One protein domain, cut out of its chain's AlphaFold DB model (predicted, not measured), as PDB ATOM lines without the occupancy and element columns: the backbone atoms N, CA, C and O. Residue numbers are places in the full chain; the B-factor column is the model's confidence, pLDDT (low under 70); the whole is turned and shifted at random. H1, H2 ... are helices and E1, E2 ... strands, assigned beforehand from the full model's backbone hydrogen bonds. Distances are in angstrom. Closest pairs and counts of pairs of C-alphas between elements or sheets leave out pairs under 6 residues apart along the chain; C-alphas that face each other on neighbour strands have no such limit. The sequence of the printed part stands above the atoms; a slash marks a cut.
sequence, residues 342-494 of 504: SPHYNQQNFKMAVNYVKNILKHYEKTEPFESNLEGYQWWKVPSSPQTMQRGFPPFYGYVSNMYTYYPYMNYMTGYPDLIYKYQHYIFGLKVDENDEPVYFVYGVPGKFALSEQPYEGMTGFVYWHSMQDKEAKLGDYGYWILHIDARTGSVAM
ATOM      1  N   SER A 342     -75.782 -31.552 -41.751       38.97
ATOM      2  CA  SER A 342     -75.653 -32.880 -42.380       38.97
ATOM      3  C   SER A 342     -76.113 -34.020 -41.448       38.97
ATOM      4  O   SER A 342     -75.714 -34.032 -40.278       38.97
ATOM      5  N   PRO A 343     -76.876 -35.023 -41.938       43.78
ATOM      6  CA  PRO A 343     -77.344 -36.150 -41.124       43.78
ATOM      7  C   PRO A 343     -76.227 -36.904 -40.388       43.78
ATOM      8  O   PRO A 343     -76.391 -37.256 -39.221       43.78
ATOM      9  N   HIS A 344     -75.070 -37.096 -41.031       39.53
ATOM     10  CA  HIS A 344     -73.928 -37.786 -40.422       39.53
ATOM     11  C   HIS A 344     -73.264 -36.934 -39.323       39.53
ATOM     12  O   HIS A 344     -72.936 -37.435 -38.248       39.53
ATOM     13  N   TYR A 345     -73.156 -35.619 -39.547       39.09
ATOM     14  CA  TYR A 345     -72.634 -34.663 -38.563       39.09
ATOM     15  C   TYR A 345     -73.516 -34.592 -37.306       39.09
ATOM     16  O   TYR A 345     -72.998 -34.461 -36.196       39.09
ATOM     17  N   ASN A 346     -74.836 -34.750 -37.446       49.78
ATOM     18  CA  ASN A 346     -75.740 -34.829 -36.296       49.78
ATOM     19  C   ASN A 346     -75.457 -36.058 -35.418       49.78
ATOM     20  O   ASN A 346     -75.451 -35.932 -34.199       49.78
ATOM     21  N   GLN A 347     -75.185 -37.236 -35.994       51.44
ATOM     22  CA  GLN A 347     -75.142 -38.489 -35.227       51.44
ATOM     23  C   GLN A 347     -73.955 -38.583 -34.247       51.44
ATOM     24  O   GLN A 347     -74.120 -39.081 -33.129       51.44
ATOM     25  N   GLN A 348     -72.771 -38.081 -34.616       51.16
ATOM     26  CA  GLN A 348     -71.609 -38.076 -33.714       51.16
ATOM     27  C   GLN A 348     -71.724 -36.986 -32.636       51.16
ATOM     28  O   GLN A 348     -71.481 -37.258 -31.456       51.16
ATOM     29  N   ASN A 349     -72.167 -35.781 -33.012       56.56
ATOM     30  CA  ASN A 349     -72.400 -34.681 -32.070       56.56
ATOM     31  C   ASN A 349     -73.523 -35.007 -31.072       56.56
ATOM     32  O   ASN A 349     -73.380 -34.724 -29.885       56.56
ATOM     33  N   PHE A 350     -74.583 -35.691 -31.516       67.12
ATOM     34  CA  PHE A 350     -75.636 -36.253 -30.666       67.12
ATOM     35  C   PHE A 350     -75.059 -37.142 -29.556       67.12
ATOM     36  O   PHE A 350     -75.327 -36.902 -28.379       67.12
ATOM     37  N   LYS A 351     -74.201 -38.118 -29.893       71.00
ATOM     38  CA  LYS A 351     -73.589 -38.998 -28.882       71.00
ATOM     39  C   LYS A 351     -72.658 -38.249 -27.927       71.00
ATOM     40  O   LYS A 351     -72.616 -38.579 -26.742       71.00
ATOM     41  N   MET A 352     -71.948 -37.217 -28.390       67.62
ATOM     42  CA  MET A 352     -71.158 -36.350 -27.506       67.62
ATOM     43  C   MET A 352     -72.049 -35.541 -26.551       67.62
ATOM     44  O   MET A 352     -71.789 -35.533 -25.348       67.62
ATOM     45  N   ALA A 353     -73.129 -34.934 -27.051       72.44
ATOM     46  CA  ALA A 353     -74.089 -34.179 -26.246       72.44
ATOM     47  C   ALA A 353     -74.793 -35.068 -25.206       72.44
ATOM     48  O   ALA A 353     -74.823 -34.725 -24.026       72.44
ATOM     49  N   VAL A 354     -75.277 -36.250 -25.603       83.06
ATOM     50  CA  VAL A 354     -75.877 -37.238 -24.690       83.06
ATOM     51  C   VAL A 354     -74.898 -37.663 -23.596       83.06
ATOM     52  O   VAL A 354     -75.277 -37.690 -22.427       83.06
ATOM     53  N   ASN A 355     -73.638 -37.953 -23.931       81.69
ATOM     54  CA  ASN A 355     -72.633 -38.326 -22.932       81.69
ATOM     55  C   ASN A 355     -72.274 -37.163 -21.995       81.69
ATOM     56  O   ASN A 355     -72.057 -37.380 -20.802       81.69
ATOM     57  N   TYR A 356     -72.254 -35.927 -22.497       85.69
ATOM     58  CA  TYR A 356     -72.069 -34.727 -21.682       85.69
ATOM     59  C   TYR A 356     -73.235 -34.529 -20.695       85.69
ATOM     60  O   TYR A 356     -73.000 -34.341 -19.502       85.69
ATOM     61  N   VAL A 357     -74.482 -34.705 -21.146       89.75
ATOM     62  CA  VAL A 357     -75.683 -34.688 -20.291       89.75
ATOM     63  C   VAL A 357     -75.655 -35.831 -19.266       89.75
ATOM     64  O   VAL A 357     -75.737 -35.559 -18.069       89.75
ATOM     65  N   LYS A 358     -75.442 -37.092 -19.689       90.38
ATOM     66  CA  LYS A 358     -75.300 -38.257 -18.783       90.38
ATOM     67  C   LYS A 358     -74.149 -38.059 -17.770       90.38
ATOM     68  O   LYS A 358     -74.216 -38.612 -16.676       90.38
ATOM     69  N   ASN A 359     -73.118 -37.259 -18.074       89.69
ATOM     70  CA  ASN A 359     -72.073 -36.876 -17.114       89.69
ATOM     71  C   ASN A 359     -72.527 -35.792 -16.121       89.69
ATOM     72  O   ASN A 359     -72.285 -35.953 -14.928       89.69
ATOM     73  N   ILE A 360     -73.209 -34.731 -16.568       90.94
ATOM     74  CA  ILE A 360     -73.742 -33.685 -15.672       90.94
ATOM     75  C   ILE A 360     -74.736 -34.283 -14.667       90.94
ATOM     76  O   ILE A 360     -74.671 -33.970 -13.480       90.94
ATOM     77  N   LEU A 361     -75.617 -35.179 -15.121       93.69
ATOM     78  CA  LEU A 361     -76.661 -35.797 -14.296       93.69
ATOM     79  C   LEU A 361     -76.122 -36.660 -13.140       93.69
ATOM     80  O   LEU A 361     -76.842 -36.884 -12.173       93.69
ATOM     81  N   LYS A 362     -74.842 -37.066 -13.161       94.12
ATOM     82  CA  LYS A 362     -74.171 -37.728 -12.021       94.12
ATOM     83  C   LYS A 362     -74.050 -36.833 -10.782       94.12
ATOM     84  O   LYS A 362     -73.790 -37.340  -9.696       94.12
ATOM     85  N   HIS A 363     -74.214 -35.521 -10.946       93.31
ATOM     86  CA  HIS A 363     -74.147 -34.525  -9.875       93.31
ATOM     87  C   HIS A 363     -75.533 -34.055  -9.392       93.31
ATOM     88  O   HIS A 363     -75.602 -33.133  -8.583       93.31
ATOM     89  N   TYR A 364     -76.621 -34.665  -9.878       93.44
ATOM     90  CA  TYR A 364     -77.996 -34.344  -9.488       93.44
ATOM     91  C   TYR A 364     -78.690 -35.550  -8.850       93.44
ATOM     92  O   TYR A 364     -78.366 -36.703  -9.131       93.44
ATOM     93  N   GLU A 365     -79.661 -35.274  -7.985       93.50
ATOM     94  CA  GLU A 365     -80.483 -36.286  -7.322       93.50
ATOM     95  C   GLU A 365     -81.330 -37.027  -8.366       93.50
ATOM     96  O   GLU A 365     -82.255 -36.441  -8.932       93.50
ATOM     97  N   LYS A 366     -81.037 -38.310  -8.636       96.31
ATOM     98  CA  LYS A 366     -81.972 -39.157  -9.391       96.31
ATOM     99  C   LYS A 366     -83.233 -39.338  -8.541       96.31
ATOM    100  O   LYS A 366     -83.135 -39.678  -7.366       96.31
ATOM    101  N   THR A 367     -84.397 -39.112  -9.135       94.69
ATOM    102  CA  THR A 367     -85.689 -39.091  -8.445       94.69
ATOM    103  C   THR A 367     -86.721 -39.917  -9.209       94.69
ATOM    104  O   THR A 367     -86.579 -40.128 -10.412       94.69
ATOM    105  N   GLU A 368     -87.762 -40.375  -8.522       95.00
ATOM    106  CA  GLU A 368     -88.952 -40.976  -9.127       95.00
ATOM    107  C   GLU A 368     -90.129 -40.059  -8.726       95.00
ATOM    108  O   GLU A 368     -90.585 -40.116  -7.585       95.00
ATOM    109  N   PRO A 369     -90.535 -39.104  -9.589       93.56
ATOM    110  CA  PRO A 369     -91.385 -37.972  -9.197       93.56
ATOM    111  C   PRO A 369     -92.893 -38.261  -9.287       93.56
ATOM    112  O   PRO A 369     -93.696 -37.353  -9.074       93.56
ATOM    113  N   PHE A 370     -93.272 -39.495  -9.625       94.62
ATOM    114  CA  PHE A 370     -94.640 -39.952  -9.869       94.62
ATOM    115  C   PHE A 370     -94.828 -41.329  -9.212       94.62
ATOM    116  O   PHE A 370     -93.883 -42.119  -9.216       94.62
ATOM    117  N   GLU A 371     -96.019 -41.631  -8.683       89.88
ATOM    118  CA  GLU A 371     -96.341 -42.955  -8.117       89.88
ATOM    119  C   GLU A 371     -96.206 -44.070  -9.181       89.88
ATOM    120  O   GLU A 371     -95.417 -44.999  -8.988       89.88
ATOM    121  N   SER A 372     -96.836 -43.915 -10.351       86.81
ATOM    122  CA  SER A 372     -96.525 -44.662 -11.578       86.81
ATOM    123  C   SER A 372     -95.680 -43.814 -12.535       86.81
ATOM    124  O   SER A 372     -96.196 -42.966 -13.262       86.81
ATOM    125  N   ASN A 373     -94.367 -44.057 -12.585       85.00
ATOM    126  CA  ASN A 373     -93.482 -43.400 -13.555       85.00
ATOM    127  C   ASN A 373     -93.781 -43.845 -15.010       85.00
ATOM    128  O   ASN A 373     -94.178 -44.980 -15.276       85.00
ATOM    129  N   LEU A 374     -93.563 -42.937 -15.964       90.38
ATOM    130  CA  LEU A 374     -93.754 -43.147 -17.397       90.38
ATOM    131  C   LEU A 374     -92.762 -44.177 -17.971       90.38
ATOM    132  O   LEU A 374     -91.565 -44.165 -17.673       90.38
ATOM    133  N   GLU A 375     -93.242 -45.024 -18.883       90.81
ATOM    134  CA  GLU A 375     -92.455 -46.113 -19.469       90.81
ATOM    135  C   GLU A 375     -91.232 -45.618 -20.267       90.81
ATOM    136  O   GLU A 375     -91.338 -44.858 -21.239       90.81
ATOM    137  N   GLY A 376     -90.046 -46.072 -19.854       91.88
ATOM    138  CA  GLY A 376     -88.767 -45.711 -20.467       91.88
ATOM    139  C   GLY A 376     -88.224 -44.330 -20.079       91.88
ATOM    140  O   GLY A 376     -87.323 -43.844 -20.765       91.88
ATOM    141  N   TYR A 377     -88.746 -43.692 -19.020       95.62
ATOM    142  CA  TYR A 377     -88.263 -42.402 -18.509       95.62
ATOM    143  C   TYR A 377     -87.428 -42.560 -17.231       95.62
ATOM    144  O   TYR A 377     -87.803 -43.261 -16.294       95.62
ATOM    145  N   GLN A 378     -86.310 -41.839 -17.166       95.56
ATOM    146  CA  GLN A 378     -85.484 -41.680 -15.965       95.56
ATOM    147  C   GLN A 378     -85.424 -40.193 -15.603       95.56
ATOM    148  O   GLN A 378     -85.254 -39.378 -16.510       95.56
ATOM    149  N   TRP A 379     -85.531 -39.836 -14.317       97.44
ATOM    150  CA  TRP A 379     -85.628 -38.439 -13.871       97.44
ATOM    151  C   TRP A 379     -84.549 -38.030 -12.868       97.44
ATOM    152  O   TRP A 379     -84.104 -38.818 -12.035       97.44
ATOM    153  N   TRP A 380     -84.183 -36.752 -12.917       97.75
ATOM    154  CA  TRP A 380     -83.283 -36.086 -11.985       97.75
ATOM    155  C   TRP A 380     -83.885 -34.762 -11.536       97.75
ATOM    156  O   TRP A 380     -84.356 -33.974 -12.358       97.75
ATOM    157  N   LYS A 381     -83.838 -34.490 -10.233       96.69
ATOM    158  CA  LYS A 381     -84.280 -33.222  -9.659       96.69
ATOM    159  C   LYS A 381     -83.178 -32.178  -9.817       96.69
ATOM    160  O   LYS A 381     -82.059 -32.361  -9.337       96.69
ATOM    161  N   VAL A 382     -83.503 -31.069 -10.475       94.94
ATOM    162  CA  VAL A 382     -82.594 -29.939 -10.674       94.94
ATOM    163  C   VAL A 382     -83.100 -28.756  -9.842       94.94
ATOM    164  O   VAL A 382     -84.161 -28.208 -10.150       94.94
ATOM    165  N   PRO A 383     -82.391 -28.351  -8.771       92.94
ATOM    166  CA  PRO A 383     -82.774 -27.185  -7.983       92.94
ATOM    167  C   PRO A 383     -82.630 -25.899  -8.803       92.94
ATOM    168  O   PRO A 383     -81.740 -25.773  -9.651       92.94
ATOM    169  N   SER A 384     -83.483 -24.919  -8.513       87.81
ATOM    170  CA  SER A 384     -83.322 -23.563  -9.028       87.81
ATOM    171  C   SER A 384     -82.041 -22.957  -8.449       87.81
ATOM    172  O   SER A 384     -81.835 -22.945  -7.237       87.81
ATOM    173  N   SER A 385     -81.140 -22.494  -9.314       83.19
ATOM    174  CA  SER A 385     -79.876 -21.875  -8.910       83.19
ATOM    175  C   SER A 385     -79.482 -20.795  -9.917       83.19
ATOM    176  O   SER A 385     -79.271 -21.119 -11.090       83.19
ATOM    177  N   PRO A 386     -79.305 -19.526  -9.497       75.44
ATOM    178  CA  PRO A 386     -78.905 -18.434 -10.389       75.44
ATOM    179  C   PRO A 386     -77.626 -18.710 -11.204       75.44
ATOM    180  O   PRO A 386     -77.476 -18.196 -12.309       75.44
ATOM    181  N   GLN A 387     -76.726 -19.564 -10.696       75.12
ATOM    182  CA  GLN A 387     -75.454 -19.933 -11.339       75.12
ATOM    183  C   GLN A 387     -75.600 -20.964 -12.479       75.12
ATOM    184  O   GLN A 387     -74.685 -21.149 -13.292       75.12
ATOM    185  N   THR A 388     -76.722 -21.686 -12.523       74.38
ATOM    186  CA  THR A 388     -77.038 -22.673 -13.570       74.38
ATOM    187  C   THR A 388     -78.194 -22.234 -14.464       74.38
ATOM    188  O   THR A 388     -78.257 -22.659 -15.613       74.38
ATOM    189  N   MET A 389     -79.044 -21.329 -13.971       68.94
ATOM    190  CA  MET A 389     -80.249 -20.796 -14.612       68.94
ATOM    191  C   MET A 389     -80.057 -20.400 -16.082       68.94
ATOM    192  O   MET A 389     -80.818 -20.824 -16.945       68.94
ATOM    193  N   GLN A 390     -79.002 -19.633 -16.372       70.56
ATOM    194  CA  GLN A 390     -78.734 -19.054 -17.697       70.56
ATOM    195  C   GLN A 390     -77.889 -19.959 -18.615       70.56
ATOM    196  O   GLN A 390     -77.381 -19.513 -19.644       70.56
ATOM    197  N   ARG A 391     -77.676 -21.234 -18.258       80.75
ATOM    198  CA  ARG A 391     -76.890 -22.162 -19.084       80.75
ATOM    199  C   ARG A 391     -77.725 -22.636 -20.272       80.75
ATOM    200  O   ARG A 391     -78.697 -23.366 -20.117       80.75
ATOM    201  N   GLY A 392     -77.318 -22.232 -21.472       81.56
ATOM    202  CA  GLY A 392     -78.004 -22.525 -22.733       81.56
ATOM    203  C   GLY A 392     -77.839 -23.952 -23.270       81.56
ATOM    204  O   GLY A 392     -77.716 -24.102 -24.480       81.56
ATOM    205  N   PHE A 393     -77.769 -24.977 -22.416       82.38
ATOM    206  CA  PHE A 393     -77.563 -26.378 -22.818       82.38
ATOM    207  C   PHE A 393     -78.185 -27.369 -21.812       82.38
ATOM    208  O   PHE A 393     -78.214 -27.063 -20.618       82.38
ATOM    209  N   PRO A 394     -78.658 -28.561 -22.232       88.44
ATOM    210  CA  PRO A 394     -79.253 -29.531 -21.312       88.44
ATOM    211  C   PRO A 394     -78.259 -30.009 -20.234       88.44
ATOM    212  O   PRO A 394     -77.066 -30.129 -20.518       88.44
ATOM    213  N   PRO A 395     -78.708 -30.309 -19.002       92.06
ATOM    214  CA  PRO A 395     -80.099 -30.356 -18.541       92.06
ATOM    215  C   PRO A 395     -80.670 -28.997 -18.092       92.06
ATOM    216  O   PRO A 395     -81.703 -28.965 -17.429       92.06
ATOM    217  N   PHE A 396     -80.002 -27.877 -18.384       90.75
ATOM    218  CA  PHE A 396     -80.364 -26.573 -17.832       90.75
ATOM    219  C   PHE A 396     -81.499 -25.895 -18.605       90.75
ATOM    220  O   PHE A 396     -81.448 -25.785 -19.829       90.75
ATOM    221  N   TYR A 397     -82.508 -25.381 -17.892       87.69
ATOM    222  CA  TYR A 397     -83.695 -24.790 -18.525       87.69
ATOM    223  C   TYR A 397     -83.398 -23.552 -19.394       87.69
ATOM    224  O   TYR A 397     -84.173 -23.259 -20.299       87.69
ATOM    225  N   GLY A 398     -82.257 -22.877 -19.209       83.88
ATOM    226  CA  GLY A 398     -81.782 -21.835 -20.126       83.88
ATOM    227  C   GLY A 398     -81.622 -22.316 -21.579       83.88
ATOM    228  O   GLY A 398     -81.715 -21.515 -22.505       83.88
ATOM    229  N   TYR A 399     -81.463 -23.626 -21.810       85.38
ATOM    230  CA  TYR A 399     -81.592 -24.233 -23.139       85.38
ATOM    231  C   TYR A 399     -82.987 -24.009 -23.735       85.38
ATOM    232  O   TYR A 399     -83.107 -23.493 -24.843       85.38
ATOM    233  N   VAL A 400     -84.033 -24.316 -22.961       84.12
ATOM    234  CA  VAL A 400     -85.443 -24.115 -23.328       84.12
ATOM    235  C   VAL A 400     -85.729 -22.628 -23.568       84.12
ATOM    236  O   VAL A 400     -86.422 -22.281 -24.521       84.12
ATOM    237  N   SER A 401     -85.131 -21.729 -22.780       78.75
ATOM    238  CA  SER A 401     -85.241 -20.277 -22.993       78.75
ATOM    239  C   SER A 401     -84.603 -19.786 -24.291       78.75
ATOM    240  O   SER A 401     -85.120 -18.851 -24.891       78.75
ATOM    241  N   ASN A 402     -83.554 -20.446 -24.782       70.75
ATOM    242  CA  ASN A 402     -82.939 -20.115 -26.069       70.75
ATOM    243  C   ASN A 402     -83.688 -20.693 -27.286       70.75
ATOM    244  O   ASN A 402     -83.405 -20.290 -28.414       70.75
ATOM    245  N   MET A 403     -84.631 -21.624 -27.091       70.06
ATOM    246  CA  MET A 403     -85.430 -22.203 -28.183       70.06
ATOM    247  C   MET A 403     -86.557 -21.276 -28.654       70.06
ATOM    248  O   MET A 403     -86.929 -21.306 -29.830       70.06
ATOM    249  N   TYR A 404     -87.102 -20.456 -27.752       67.56
ATOM    250  CA  TYR A 404     -88.242 -19.589 -28.038       67.56
ATOM    251  C   TYR A 404     -87.798 -18.141 -28.215       67.56
ATOM    252  O   TYR A 404     -87.264 -17.515 -27.303       67.56
ATOM    253  N   THR A 405     -88.075 -17.578 -29.390       54.53
ATOM    254  CA  THR A 405     -88.015 -16.128 -29.578       54.53
ATOM    255  C   THR A 405     -89.025 -15.467 -28.637       54.53
ATOM    256  O   THR A 405     -90.167 -15.910 -28.548       54.53
ATOM    257  N   TYR A 406     -88.610 -14.413 -27.933       54.31
ATOM    258  CA  TYR A 406     -89.439 -13.697 -26.961       54.31
ATOM    259  C   TYR A 406     -90.730 -13.155 -27.603       54.31
ATOM    260  O   TYR A 406     -90.685 -12.251 -28.440       54.31
ATOM    261  N   TYR A 407     -91.882 -13.708 -27.213       54.50
ATOM    262  CA  TYR A 407     -93.200 -13.236 -27.642       54.50
ATOM    263  C   TYR A 407     -93.774 -12.245 -26.613       54.50
ATOM    264  O   TYR A 407     -93.723 -12.542 -25.420       54.50
ATOM    265  N   PRO A 408     -94.411 -11.126 -27.026       51.44
ATOM    266  CA  PRO A 408     -94.954 -10.130 -26.092       51.44
ATOM    267  C   PRO A 408     -95.916 -10.693 -25.027       51.44
ATOM    268  O   PRO A 408     -95.981 -10.164 -23.918       51.44
ATOM    269  N   TYR A 409     -96.634 -11.773 -25.355       53.94
ATOM    270  CA  TYR A 409     -97.630 -12.445 -24.503       53.94
ATOM    271  C   TYR A 409     -97.013 -13.194 -23.323       53.94
ATOM    272  O   TYR A 409     -97.668 -13.357 -22.299       53.94
ATOM    273  N   MET A 410     -95.732 -13.561 -23.418       66.00
ATOM    274  CA  MET A 410     -95.016 -14.292 -22.369       66.00
ATOM    275  C   MET A 410     -94.868 -13.496 -21.064       66.00
ATOM    276  O   MET A 410     -94.596 -14.094 -20.035       66.00
ATOM    277  N   ASN A 411     -95.081 -12.177 -21.070       65.12
ATOM    278  CA  ASN A 411     -95.095 -11.371 -19.843       65.12
ATOM    279  C   ASN A 411     -96.444 -11.411 -19.095       65.12
ATOM    280  O   ASN A 411     -96.501 -11.017 -17.935       65.12
ATOM    281  N   TYR A 412     -97.528 -11.829 -19.761       71.56
ATOM    282  CA  TYR A 412     -98.897 -11.838 -19.221       71.56
ATOM    283  C   TYR A 412     -99.415 -13.255 -18.924       71.56
ATOM    284  O   TYR A 412    -100.517 -13.417 -18.408       71.56
ATOM    285  N   MET A 413     -98.620 -14.275 -19.251       79.62
ATOM    286  CA  MET A 413     -98.882 -15.692 -19.004       79.62
ATOM    287  C   MET A 413     -97.850 -16.225 -18.012       79.62
ATOM    288  O   MET A 413     -96.679 -15.857 -18.087       79.62
ATOM    289  N   THR A 414     -98.245 -17.145 -17.135       85.25
ATOM    290  CA  THR A 414     -97.305 -17.835 -16.241       85.25
ATOM    291  C   THR A 414     -96.315 -18.669 -17.053       85.25
ATOM    292  O   THR A 414     -96.693 -19.636 -17.715       85.25
ATOM    293  N   GLY A 415     -95.037 -18.301 -17.019       89.31
ATOM    294  CA  GLY A 415     -93.974 -19.028 -17.687       89.31
ATOM    295  C   GLY A 415     -93.428 -20.183 -16.856       89.31
ATOM    296  O   GLY A 415     -93.619 -20.269 -15.641       89.31
ATOM    297  N   TYR A 416     -92.651 -21.060 -17.499       90.31
ATOM    298  CA  TYR A 416     -91.840 -22.011 -16.738       90.31
ATOM    299  C   TYR A 416     -90.800 -21.340 -15.813       90.31
ATOM    300  O   TYR A 416     -90.561 -21.921 -14.757       90.31
ATOM    301  N   PRO A 417     -90.202 -20.154 -16.091       89.62
ATOM    302  CA  PRO A 417     -89.284 -19.528 -15.136       89.62
ATOM    303  C   PRO A 417     -89.983 -19.161 -13.822       89.62
ATOM    304  O   PRO A 417     -89.429 -19.392 -12.749       89.62
ATOM    305  N   ASP A 418     -91.221 -18.668 -13.900       91.19
ATOM    306  CA  ASP A 418     -92.029 -18.267 -12.745       91.19
ATOM    307  C   ASP A 418     -92.394 -19.473 -11.876       91.19
ATOM    308  O   ASP A 418     -92.322 -19.413 -10.649       91.19
ATOM    309  N   LEU A 419     -92.717 -20.605 -12.507       94.81
ATOM    310  CA  LEU A 419     -92.993 -21.870 -11.824       94.81
ATOM    311  C   LEU A 419     -91.725 -22.486 -11.212       94.81
ATOM    312  O   LEU A 419     -91.751 -22.910 -10.057       94.81
ATOM    313  N   ILE A 420     -90.593 -22.475 -11.924       93.69
ATOM    314  CA  ILE A 420     -89.298 -22.942 -11.395       93.69
ATOM    315  C   ILE A 420     -88.845 -22.077 -10.210       93.69
ATOM    316  O   ILE A 420     -88.268 -22.597  -9.254       93.69
ATOM    317  N   TYR A 421     -89.141 -20.775 -10.225       91.19
ATOM    318  CA  TYR A 421     -88.912 -19.886  -9.089       91.19
ATOM    319  C   TYR A 421     -89.887 -20.167  -7.931       91.19
ATOM    320  O   TYR A 421     -89.455 -20.365  -6.797       91.19
ATOM    321  N   LYS A 422     -91.191 -20.281  -8.200       94.50
ATOM    322  CA  LYS A 422     -92.239 -20.584  -7.207       94.50
ATOM    323  C   LYS A 422     -92.009 -21.912  -6.477       94.50
ATOM    324  O   LYS A 422     -92.185 -21.980  -5.264       94.50
ATOM    325  N   TYR A 423     -91.616 -22.957  -7.203       95.56
ATOM    326  CA  TYR A 423     -91.403 -24.306  -6.665       95.56
ATOM    327  C   TYR A 423     -89.929 -24.629  -6.369       95.56
ATOM    328  O   TYR A 423     -89.631 -25.712  -5.867       95.56
ATOM    329  N   GLN A 424     -89.005 -23.702  -6.653       94.75
ATOM    330  CA  GLN A 424     -87.557 -23.794  -6.395       94.75
ATOM    331  C   GLN A 424     -86.828 -24.988  -7.054       94.75
ATOM    332  O   GLN A 424     -85.672 -25.264  -6.731       94.75
ATOM    333  N   HIS A 425     -87.455 -25.694  -8.000       95.00
ATOM    334  CA  HIS A 425     -86.843 -26.793  -8.754       95.00
ATOM    335  C   HIS A 425     -87.613 -27.107 -10.046       95.00
ATOM    336  O   HIS A 425     -88.710 -26.601 -10.280       95.00
ATOM    337  N   TYR A 426     -87.039 -27.995 -10.853       96.44
ATOM    338  CA  TYR A 426     -87.713 -28.761 -11.902       96.44
ATOM    339  C   TYR A 426     -87.147 -30.184 -11.941       96.44
ATOM    340  O   TYR A 426     -86.171 -30.492 -11.250       96.44
ATOM    341  N   ILE A 427     -87.751 -31.057 -12.744       97.38
ATOM    342  CA  ILE A 427     -87.171 -32.353 -13.099       97.38
ATOM    343  C   ILE A 427     -86.651 -32.307 -14.537       97.38
ATOM    344  O   ILE A 427     -87.317 -31.807 -15.444       97.38
ATOM    345  N   PHE A 428     -85.454 -32.841 -14.748       97.56
ATOM    346  CA  PHE A 428     -84.950 -33.181 -16.072       97.56
ATOM    347  C   PHE A 428     -85.055 -34.692 -16.260       97.56
ATOM    348  O   PHE A 428     -84.771 -35.450 -15.334       97.56
ATOM    349  N   GLY A 429     -85.446 -35.131 -17.449       96.56
ATOM    350  CA  GLY A 429     -85.619 -36.534 -17.777       96.56
ATOM    351  C   GLY A 429     -84.916 -36.946 -19.063       96.56
ATOM    352  O   GLY A 429     -84.726 -36.152 -19.986       96.56
ATOM    353  N   LEU A 430     -84.570 -38.227 -19.126       95.75
ATOM    354  CA  LEU A 430     -84.194 -38.914 -20.356       95.75
ATOM    355  C   LEU A 430     -85.281 -39.939 -20.667       95.75
ATOM    356  O   LEU A 430     -85.523 -40.818 -19.838       95.75
ATOM    357  N   LYS A 431     -85.895 -39.863 -21.855       95.06
ATOM    358  CA  LYS A 431     -86.603 -41.022 -22.414       95.06
ATOM    359  C   LYS A 431     -85.637 -41.807 -23.293       95.06
ATOM    360  O   LYS A 431     -85.073 -41.234 -24.226       95.06
ATOM    361  N   VAL A 432     -85.498 -43.103 -23.038       93.19
ATOM    362  CA  VAL A 432     -84.722 -44.034 -23.875       93.19
ATOM    363  C   VAL A 432     -85.608 -44.844 -24.831       93.19
ATOM    364  O   VAL A 432     -86.841 -44.862 -24.703       93.19
ATOM    365  N   ASP A 433     -84.974 -45.461 -25.826       89.38
ATOM    366  CA  ASP A 433     -85.530 -46.576 -26.599       89.38
ATOM    367  C   ASP A 433     -85.129 -47.943 -26.000       89.38
ATOM    368  O   ASP A 433     -84.532 -48.019 -24.924       89.38
ATOM    369  N   GLU A 434     -85.482 -49.031 -26.690       89.12
ATOM    370  CA  GLU A 434     -85.218 -50.423 -26.287       89.12
ATOM    371  C   GLU A 434     -83.714 -50.762 -26.135       89.12
ATOM    372  O   GLU A 434     -83.376 -51.803 -25.576       89.12
ATOM    373  N   ASN A 435     -82.809 -49.883 -26.585       86.38
ATOM    374  CA  ASN A 435     -81.353 -50.058 -26.568       86.38
ATOM    375  C   ASN A 435     -80.634 -49.167 -25.520       86.38
ATOM    376  O   ASN A 435     -79.412 -49.044 -25.572       86.38
ATOM    377  N   ASP A 436     -81.363 -48.512 -24.600       83.69
ATOM    378  CA  ASP A 436     -80.877 -47.457 -23.667       83.69
ATOM    379  C   ASP A 436     -80.310 -46.182 -24.349       83.69
ATOM    380  O   ASP A 436     -79.710 -45.306 -23.707       83.69
ATOM    381  N   GLU A 437     -80.531 -46.014 -25.656       85.62
ATOM    382  CA  GLU A 437     -80.170 -44.792 -26.383       85.62
ATOM    383  C   GLU A 437     -81.238 -43.703 -26.137       85.62
ATOM    384  O   GLU A 437     -82.428 -43.931 -26.385       85.62
ATOM    385  N   PRO A 438     -80.875 -42.503 -25.632       86.44
ATOM    386  CA  PRO A 438     -81.845 -41.443 -25.368       86.44
ATOM    387  C   PRO A 438     -82.470 -40.879 -26.647       86.44
ATOM    388  O   PRO A 438     -81.787 -40.308 -27.495       86.44
ATOM    389  N   VAL A 439     -83.793 -40.988 -26.753       91.31
ATOM    390  CA  VAL A 439     -84.590 -40.435 -27.858       91.31
ATOM    391  C   VAL A 439     -85.129 -39.038 -27.552       91.31
ATOM    392  O   VAL A 439     -85.223 -38.220 -28.463       91.31
ATOM    393  N   TYR A 440     -85.403 -38.719 -26.280       93.19
ATOM    394  CA  TYR A 440     -85.831 -37.376 -25.871       93.19
ATOM    395  C   TYR A 440     -85.087 -36.878 -24.632       93.19
ATOM    396  O   TYR A 440     -84.950 -37.602 -23.640       93.19
ATOM    397  N   PHE A 441     -84.693 -35.605 -24.671       94.44
ATOM    398  CA  PHE A 441     -84.485 -34.799 -23.472       94.44
ATOM    399  C   PHE A 441     -85.848 -34.282 -23.011       94.44
ATOM    400  O   PHE A 441     -86.662 -33.849 -23.827       94.44
ATOM    401  N   VAL A 442     -86.116 -34.345 -21.712       97.12
ATOM    402  CA  VAL A 442     -87.448 -34.086 -21.161       97.12
ATOM    403  C   VAL A 442     -87.335 -33.084 -20.018       97.12
ATOM    404  O   VAL A 442     -86.460 -33.211 -19.168       97.12
ATOM    405  N   TYR A 443     -88.209 -32.084 -19.985       97.00
ATOM    406  CA  TYR A 443     -88.265 -31.086 -18.918       97.00
ATOM    407  C   TYR A 443     -89.640 -31.154 -18.264       97.00
ATOM    408  O   TYR A 443     -90.641 -30.934 -18.938       97.00
ATOM    409  N   GLY A 444     -89.692 -31.461 -16.969       97.38
ATOM    410  CA  GLY A 444     -90.904 -31.406 -16.157       97.38
ATOM    411  C   GLY A 444     -90.855 -30.211 -15.210       97.38
ATOM    412  O   GLY A 444     -90.014 -30.154 -14.316       97.38
ATOM    413  N   VAL A 445     -91.755 -29.253 -15.393       97.25
ATOM    414  CA  VAL A 445     -91.866 -28.032 -14.585       97.25
ATOM    415  C   VAL A 445     -93.008 -28.213 -13.582       97.25
ATOM    416  O   VAL A 445     -94.118 -28.521 -14.020       97.25
ATOM    417  N   PRO A 446     -92.788 -28.053 -12.262       97.69
ATOM    418  CA  PRO A 446     -93.843 -28.265 -11.279       97.69
ATOM    419  C   PRO A 446     -94.960 -27.233 -11.461       97.69
ATOM    420  O   PRO A 446     -94.692 -26.046 -11.644       97.69
ATOM    421  N   GLY A 447     -96.212 -27.672 -11.395       96.75
ATOM    422  CA  GLY A 447     -97.362 -26.788 -11.556       96.75
ATOM    423  C   GLY A 447     -98.687 -27.511 -11.371       96.75
ATOM    424  O   GLY A 447     -98.786 -28.736 -11.513       96.75
ATOM    425  N   LYS A 448     -99.724 -26.749 -11.033       96.00
ATOM    426  CA  LYS A 448    -101.075 -27.297 -10.918       96.00
ATOM    427  C   LYS A 448    -101.661 -27.696 -12.272       96.00
ATOM    428  O   LYS A 448    -101.347 -27.086 -13.295       96.00
ATOM    429  N   PHE A 449    -102.590 -28.650 -12.261       96.00
ATOM    430  CA  PHE A 449    -103.473 -28.927 -13.395       96.00
ATOM    431  C   PHE A 449    -104.530 -27.818 -13.526       96.00
ATOM    432  O   PHE A 449    -105.673 -27.956 -13.091       96.00
ATOM    433  N   ALA A 450    -104.105 -26.668 -14.048       92.44
ATOM    434  CA  ALA A 450    -104.906 -25.474 -14.302       92.44
ATOM    435  C   ALA A 450    -104.241 -24.651 -15.419       92.44
ATOM    436  O   ALA A 450    -103.014 -24.622 -15.499       92.44
ATOM    437  N   LEU A 451    -105.024 -23.950 -16.247       87.50
ATOM    438  CA  LEU A 451    -104.487 -23.143 -17.356       87.50
ATOM    439  C   LEU A 451    -103.498 -22.062 -16.875       87.50
ATOM    440  O   LEU A 451    -102.462 -21.849 -17.493       87.50
ATOM    441  N   SER A 452    -103.771 -21.455 -15.717       89.75
ATOM    442  CA  SER A 452    -102.924 -20.445 -15.060       89.75
ATOM    443  C   SER A 452    -101.605 -20.970 -14.486       89.75
ATOM    444  O   SER A 452    -100.786 -20.178 -14.037       89.75
ATOM    445  N   GLU A 453    -101.376 -22.284 -14.476       94.00
ATOM    446  CA  GLU A 453    -100.077 -22.869 -14.128       94.00
ATOM    447  C   GLU A 453     -99.503 -23.727 -15.266       94.00
ATOM    448  O   GLU A 453     -98.507 -24.418 -15.061       94.00
ATOM    449  N   GLN A 454    -100.087 -23.661 -16.470       93.69
ATOM    450  CA  GLN A 454     -99.524 -24.259 -17.678       93.69
ATOM    451  C   GLN A 454     -98.497 -23.295 -18.311       93.69
ATOM    452  O   GLN A 454     -98.883 -22.191 -18.700       93.69
ATOM    453  N   PRO A 455     -97.213 -23.683 -18.481       92.25
ATOM    454  CA  PRO A 455     -96.168 -22.794 -18.991       92.25
ATOM    455  C   PRO A 455     -96.512 -22.145 -20.339       92.25
ATOM    456  O   PRO A 455     -96.566 -22.812 -21.378       92.25
ATOM    457  N   TYR A 456     -96.716 -20.827 -20.313       87.12
ATOM    458  CA  TYR A 456     -97.130 -20.011 -21.456       87.12
ATOM    459  C   TYR A 456     -98.362 -20.578 -22.186       87.12
ATOM    460  O   TYR A 456     -98.373 -20.649 -23.413       87.12
ATOM    461  N   GLU A 457     -99.349 -21.081 -21.432       84.50
ATOM    462  CA  GLU A 457    -100.564 -21.735 -21.955       84.50
ATOM    463  C   GLU A 457    -100.259 -22.850 -22.982       84.50
ATOM    464  O   GLU A 457    -100.997 -23.079 -23.936       84.50
ATOM    465  N   GLY A 458     -99.118 -23.533 -22.826       80.81
ATOM    466  CA  GLY A 458     -98.669 -24.600 -23.721       80.81
ATOM    467  C   GLY A 458     -97.963 -24.128 -24.998       80.81
ATOM    468  O   GLY A 458     -97.428 -24.965 -25.728       80.81
ATOM    469  N   MET A 459     -97.861 -22.815 -25.260       75.25
ATOM    470  CA  MET A 459     -97.154 -22.246 -26.429       75.25
ATOM    471  C   MET A 459     -95.666 -22.630 -26.509       75.25
ATOM    472  O   MET A 459     -95.020 -22.414 -27.531       75.25
ATOM    473  N   THR A 460     -95.106 -23.196 -25.439       78.12
ATOM    474  CA  THR A 460     -93.713 -23.663 -25.359       78.12
ATOM    475  C   THR A 460     -93.599 -25.186 -25.242       78.12
ATOM    476  O   THR A 460     -92.669 -25.705 -24.631       78.12
ATOM    477  N   GLY A 461     -94.569 -25.924 -25.795       84.38
ATOM    478  CA  GLY A 461     -94.554 -27.392 -25.865       84.38
ATOM    479  C   GLY A 461     -94.819 -28.112 -24.536       84.38
ATOM    480  O   GLY A 461     -94.949 -29.332 -24.525       84.38
ATOM    481  N   PHE A 462     -94.980 -27.374 -23.434       92.00
ATOM    482  CA  PHE A 462     -95.489 -27.863 -22.151       92.00
ATOM    483  C   PHE A 462     -97.004 -28.137 -22.235       92.00
ATOM    484  O   PHE A 462     -97.831 -27.411 -21.684       92.00
ATOM    485  N   VAL A 463     -97.372 -29.165 -23.005       86.62
ATOM    486  CA  VAL A 463     -98.767 -29.512 -23.352       86.62
ATOM    487  C   VAL A 463     -99.254 -30.819 -22.719       86.62
ATOM    488  O   VAL A 463    -100.444 -31.129 -22.767       86.62
ATOM    489  N   TYR A 464     -98.349 -31.581 -22.107       94.50
ATOM    490  CA  TYR A 464     -98.671 -32.736 -21.275       94.50
ATOM    491  C   TYR A 464     -98.474 -32.379 -19.799       94.50
ATOM    492  O   TYR A 464     -97.524 -31.681 -19.457       94.50
ATOM    493  N   TRP A 465     -99.345 -32.870 -18.927       96.44
ATOM    494  CA  TRP A 465     -99.252 -32.760 -17.478       96.44
ATOM    495  C   TRP A 465     -99.340 -34.154 -16.876       96.44
ATOM    496  O   TRP A 465    -100.183 -34.960 -17.278       96.44
ATOM    497  N   HIS A 466     -98.477 -34.429 -15.905       96.00
ATOM    498  CA  HIS A 466     -98.461 -35.691 -15.182       96.00
ATOM    499  C   HIS A 466     -98.630 -35.449 -13.681       96.00
ATOM    500  O   HIS A 466     -97.944 -34.605 -13.098       96.00
ATOM    501  N   SER A 467     -99.556 -36.187 -13.073       95.19
ATOM    502  CA  SER A 467     -99.834 -36.152 -11.636       95.19
ATOM    503  C   SER A 467     -98.660 -36.738 -10.856       95.19
ATOM    504  O   SER A 467     -98.019 -37.674 -11.318       95.19
ATOM    505  N   MET A 468     -98.401 -36.242  -9.644       93.00
ATOM    506  CA  MET A 468     -97.495 -36.945  -8.720       93.00
ATOM    507  C   MET A 468     -98.126 -38.219  -8.130       93.00
ATOM    508  O   MET A 468     -97.404 -39.060  -7.608       93.00
ATOM    509  N   GLN A 469     -99.455 -38.350  -8.209       91.69
ATOM    510  CA  GLN A 469    -100.253 -39.422  -7.601       91.69
ATOM    511  C   GLN A 469    -101.066 -40.202  -8.637       91.69
ATOM    512  O   GLN A 469    -101.593 -39.596  -9.577       91.69
ATOM    513  N   ASP A 470    -101.277 -41.496  -8.407       88.50
ATOM    514  CA  ASP A 470    -101.980 -42.404  -9.322       88.50
ATOM    515  C   ASP A 470    -103.504 -42.243  -9.235       88.50
ATOM    516  O   ASP A 470    -104.244 -43.052  -8.672       88.50
ATOM    517  N   LYS A 471    -103.985 -41.130  -9.794       87.88
ATOM    518  CA  LYS A 471    -105.389 -40.716  -9.792       87.88
ATOM    519  C   LYS A 471    -105.748 -39.930 -11.051       87.88
ATOM    520  O   LYS A 471    -104.891 -39.343 -11.709       87.88
ATOM    521  N   GLU A 472    -107.042 -39.852 -11.347       88.50
ATOM    522  CA  GLU A 472    -107.555 -38.945 -12.377       88.50
ATOM    523  C   GLU A 472    -107.279 -37.479 -12.009       88.50
ATOM    524  O   GLU A 472    -107.589 -37.043 -10.896       88.50
ATOM    525  N   ALA A 473    -106.724 -36.724 -12.959       90.31
ATOM    526  CA  ALA A 473    -106.335 -35.327 -12.790       90.31
ATOM    527  C   ALA A 473    -107.547 -34.405 -12.574       90.31
ATOM    528  O   ALA A 473    -108.455 -34.358 -13.409       90.31
ATOM    529  N   LYS A 474    -107.550 -33.628 -11.483       92.69
ATOM    530  CA  LYS A 474    -108.609 -32.655 -11.164       92.69
ATOM    531  C   LYS A 474    -108.052 -31.236 -11.106       92.69
ATOM    532  O   LYS A 474    -106.859 -31.029 -10.894       92.69
ATOM    533  N   LEU A 475    -108.924 -30.248 -11.319       92.88
ATOM    534  CA  LEU A 475    -108.546 -28.834 -11.333       92.88
ATOM    535  C   LEU A 475    -107.784 -28.465 -10.053       92.88
ATOM    536  O   LEU A 475    -108.320 -28.576  -8.952       92.88
ATOM    537  N   GLY A 476    -106.543 -28.005 -10.208       91.81
ATOM    538  CA  GLY A 476    -105.702 -27.591  -9.086       91.81
ATOM    539  C   GLY A 476    -104.873 -28.696  -8.415       91.81
ATOM    540  O   GLY A 476    -104.126 -28.367  -7.491       91.81
ATOM    541  N   ASP A 477    -104.948 -29.955  -8.864       95.12
ATOM    542  CA  ASP A 477    -104.022 -31.013  -8.431       95.12
ATOM    543  C   ASP A 477    -102.567 -30.654  -8.759       95.12
ATOM    544  O   ASP A 477    -102.301 -29.991  -9.761       95.12
ATOM    545  N   TYR A 478    -101.616 -31.113  -7.941       95.38
ATOM    546  CA  TYR A 478    -100.187 -30.860  -8.140       95.38
ATOM    547  C   TYR A 478     -99.509 -31.963  -8.961       95.38
ATOM    548  O   TYR A 478     -99.688 -33.155  -8.712       95.38
ATOM    549  N   GLY A 479     -98.682 -31.539  -9.913       96.75
ATOM    550  CA  GLY A 479     -97.964 -32.408 -10.835       96.75
ATOM    551  C   GLY A 479     -96.881 -31.634 -11.574       96.75
ATOM    552  O   GLY A 479     -96.420 -30.591 -11.101       96.75
ATOM    553  N   TYR A 480     -96.495 -32.133 -12.743       97.94
ATOM    554  CA  TYR A 480     -95.493 -31.508 -13.599       97.94
ATOM    555  C   TYR A 480     -96.032 -31.335 -15.015       97.94
ATOM    556  O   TYR A 480     -96.510 -32.292 -15.624       97.94
ATOM    557  N   TRP A 481     -95.894 -30.130 -15.563       97.44
ATOM    558  CA  TRP A 481     -96.037 -29.880 -16.994       97.44
ATOM    559  C   TRP A 481     -94.769 -30.338 -17.708       97.44
ATOM    560  O   TRP A 481     -93.669 -29.952 -17.319       97.44
ATOM    561  N   ILE A 482     -94.912 -31.156 -18.746       97.06
ATOM    562  CA  ILE A 482     -93.816 -31.848 -19.422       97.06
ATOM    563  C   ILE A 482     -93.664 -31.344 -20.860       97.06
ATOM    564  O   ILE A 482     -94.630 -31.295 -21.623       97.06
ATOM    565  N   LEU A 483     -92.422 -31.008 -21.210       94.56
ATOM    566  CA  LEU A 483     -91.931 -30.709 -22.553       94.56
ATOM    567  C   LEU A 483     -90.960 -31.813 -22.990       94.56
ATOM    568  O   LEU A 483     -90.013 -32.131 -22.263       94.56
ATOM    569  N   HIS A 484     -91.138 -32.335 -24.204       92.56
ATOM    570  CA  HIS A 484     -90.184 -33.231 -24.859       92.56
ATOM    571  C   HIS A 484     -89.410 -32.490 -25.944       92.56
ATOM    572  O   HIS A 484     -89.973 -31.729 -26.729       92.56
ATOM    573  N   ILE A 485     -88.113 -32.763 -26.017       87.31
ATOM    574  CA  ILE A 485     -87.217 -32.282 -27.064       87.31
ATOM    575  C   ILE A 485     -86.551 -33.511 -27.671       87.31
ATOM    576  O   ILE A 485     -85.930 -34.295 -26.950       87.31
ATOM    577  N   ASP A 486     -86.704 -33.706 -28.980       84.31
ATOM    578  CA  ASP A 486     -86.036 -34.788 -29.705       84.31
ATOM    579  C   ASP A 486     -84.520 -34.631 -29.541       84.31
ATOM    580  O   ASP A 486     -83.934 -33.600 -29.886       84.31
ATOM    581  N   ALA A 487     -83.878 -35.643 -28.959       82.81
ATOM    582  CA  ALA A 487     -82.499 -35.517 -28.502       82.81
ATOM    583  C   ALA A 487     -81.488 -35.438 -29.663       82.81
ATOM    584  O   ALA A 487     -80.366 -34.980 -29.456       82.81
ATOM    585  N   ARG A 488     -81.878 -35.861 -30.877       77.38
ATOM    586  CA  ARG A 488     -81.030 -35.895 -32.083       77.38
ATOM    587  C   ARG A 488     -81.082 -34.593 -32.884       77.38
ATOM    588  O   ARG A 488     -80.109 -34.263 -33.555       77.38
ATOM    589  N   THR A 489     -82.206 -33.880 -32.835       71.94
ATOM    590  CA  THR A 489     -82.470 -32.658 -33.616       71.94
ATOM    591  C   THR A 489     -82.512 -31.386 -32.770       71.94
ATOM    592  O   THR A 489     -82.283 -30.303 -33.302       71.94
ATOM    593  N   GLY A 490     -82.802 -31.494 -31.469       72.56
ATOM    594  CA  GLY A 490     -83.036 -30.346 -30.591       72.56
ATOM    595  C   GLY A 490     -84.398 -29.666 -30.790       72.56
ATOM    596  O   GLY A 490     -84.644 -28.631 -30.176       72.56
ATOM    597  N   SER A 491     -85.285 -30.220 -31.626       73.56
ATOM    598  CA  SER A 491     -86.633 -29.683 -31.852       73.56
ATOM    599  C   SER A 491     -87.632 -30.151 -30.790       73.56
ATOM    600  O   SER A 491     -87.536 -31.257 -30.259       73.56
ATOM    601  N   VAL A 492     -88.642 -29.320 -30.522       77.81
ATOM    602  CA  VAL A 492     -89.807 -29.677 -29.693       77.81
ATOM    603  C   VAL A 492     -90.542 -30.874 -30.299       77.81
ATOM    604  O   VAL A 492     -90.791 -30.907 -31.504       77.81
ATOM    605  N   ALA A 493     -90.938 -31.825 -29.456       79.31
ATOM    606  CA  ALA A 493     -91.728 -32.990 -29.833       79.31
ATOM    607  C   ALA A 493     -92.961 -33.146 -28.928       79.31
ATOM    608  O   ALA A 493     -92.994 -32.645 -27.807       79.31
ATOM    609  N   MET A 494     -93.976 -33.872 -29.407       85.25
ATOM    610  CA  MET A 494     -95.198 -34.182 -28.650       85.25
ATOM    611  C   MET A 494     -95.503 -35.693 -28.714       85.25
ATOM    612  O   MET A 494     -96.485 -36.095 -29.336       85.25
TER     613      MET A 494
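What this domain is: This is residues 342 to 494 of the 504 residues of an uncharacterized protein of Geosporobacter subterraneus DSM 17957 (UniProt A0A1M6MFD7). One strongly twisted and curled sheet of six strands runs through this domain, with the long helix H1 slantwise over E2, E3 and E4 and the short helix H5 over E4. The small helices H2, H3 and H4 are off the sheet, H4 farthest out, and H6 only grazes it. You have 153 printed residues, with H1 E1 E2 H2 H3 H4 H5 E3 E4 H6 E5 E6 along the chain; the sheet's order is E1 - E2 - E3 - E4 - E6 - E5, all antiparallel. The class is mixed, and the whole is compact, with a radius of gyration of the C-alphas of 15.2 A and spans of 45 by 37 by 28 A.

Where its parts are: Find C-alpha 343 at (-77.344, -36.150, -41.124); from there H1, residues 343 to 363, runs 31.5 A. E1, residues 365 to 367, and E2, residues 377 to 383, follow. Next come H2, 386 to 389, H3, 398 to 403, H4, 408 to 411, and H5, 416 to 423. E3, 425 to 432, covers 23.0 A, and E4, 438 to 448, covers 27.9 A from C-alpha 438 at (-81.845, -41.443, -25.368). H6, 455 to 458, and E5, 464 to 467, precede E6, 478 to 486, which runs 26.1 A to C-alpha 486 at (-86.036, -34.788, -29.705).

How they stand to each other: Begin with the hairpin E3 and E4, at 149 degrees: N 429 and O 442 are 2.8 A apart. On E3's other side is E2, with N 380 and O 428 at 2.8 A, then the edge strand E1, with N 381 and O 365 at 2.8 A. On E4's other side look at its antiparallel neighbour E6, with N 443 and O 483 at 2.9 A, and then at E6's neighbour, the edge strand E5, with N 482 and O 464 at 2.8 A. E4, H6 and E5 form a split strand-helix-strand unit, two strands running the same way with E6 between them; its crossover is right-handed. H1 on one face of the sheet makes two layers, at a height over the sheet of 9.9 A; its closest C-alphas to E2 are Leu 361 and Trp 380, 7.0 A. H5, height 6.2 A, has Tyr 416 and Val 445 as its closest C-alphas to E4, 6.4 A. H5 and H6 only just touch, with 3 pairs of C-alphas within 8 A, the closest Tyr 416 and Pro 455, 4.9 A. H3 and H5 have every O i to N i+4 pair within hydrogen-bond range, H1 has 13 of 17, and H2, H4 and H6 are too short for such a pair.

The domain as a whole: The C-alphas of His 344 and Leu 475 are the two farthest apart, 46.1 A. The printed part has no cut, and no link is long. Mean pLDDT of the printed part is 84.8; look for values under 70 at residues 342 to 350, 352, 389 and 404 to 411.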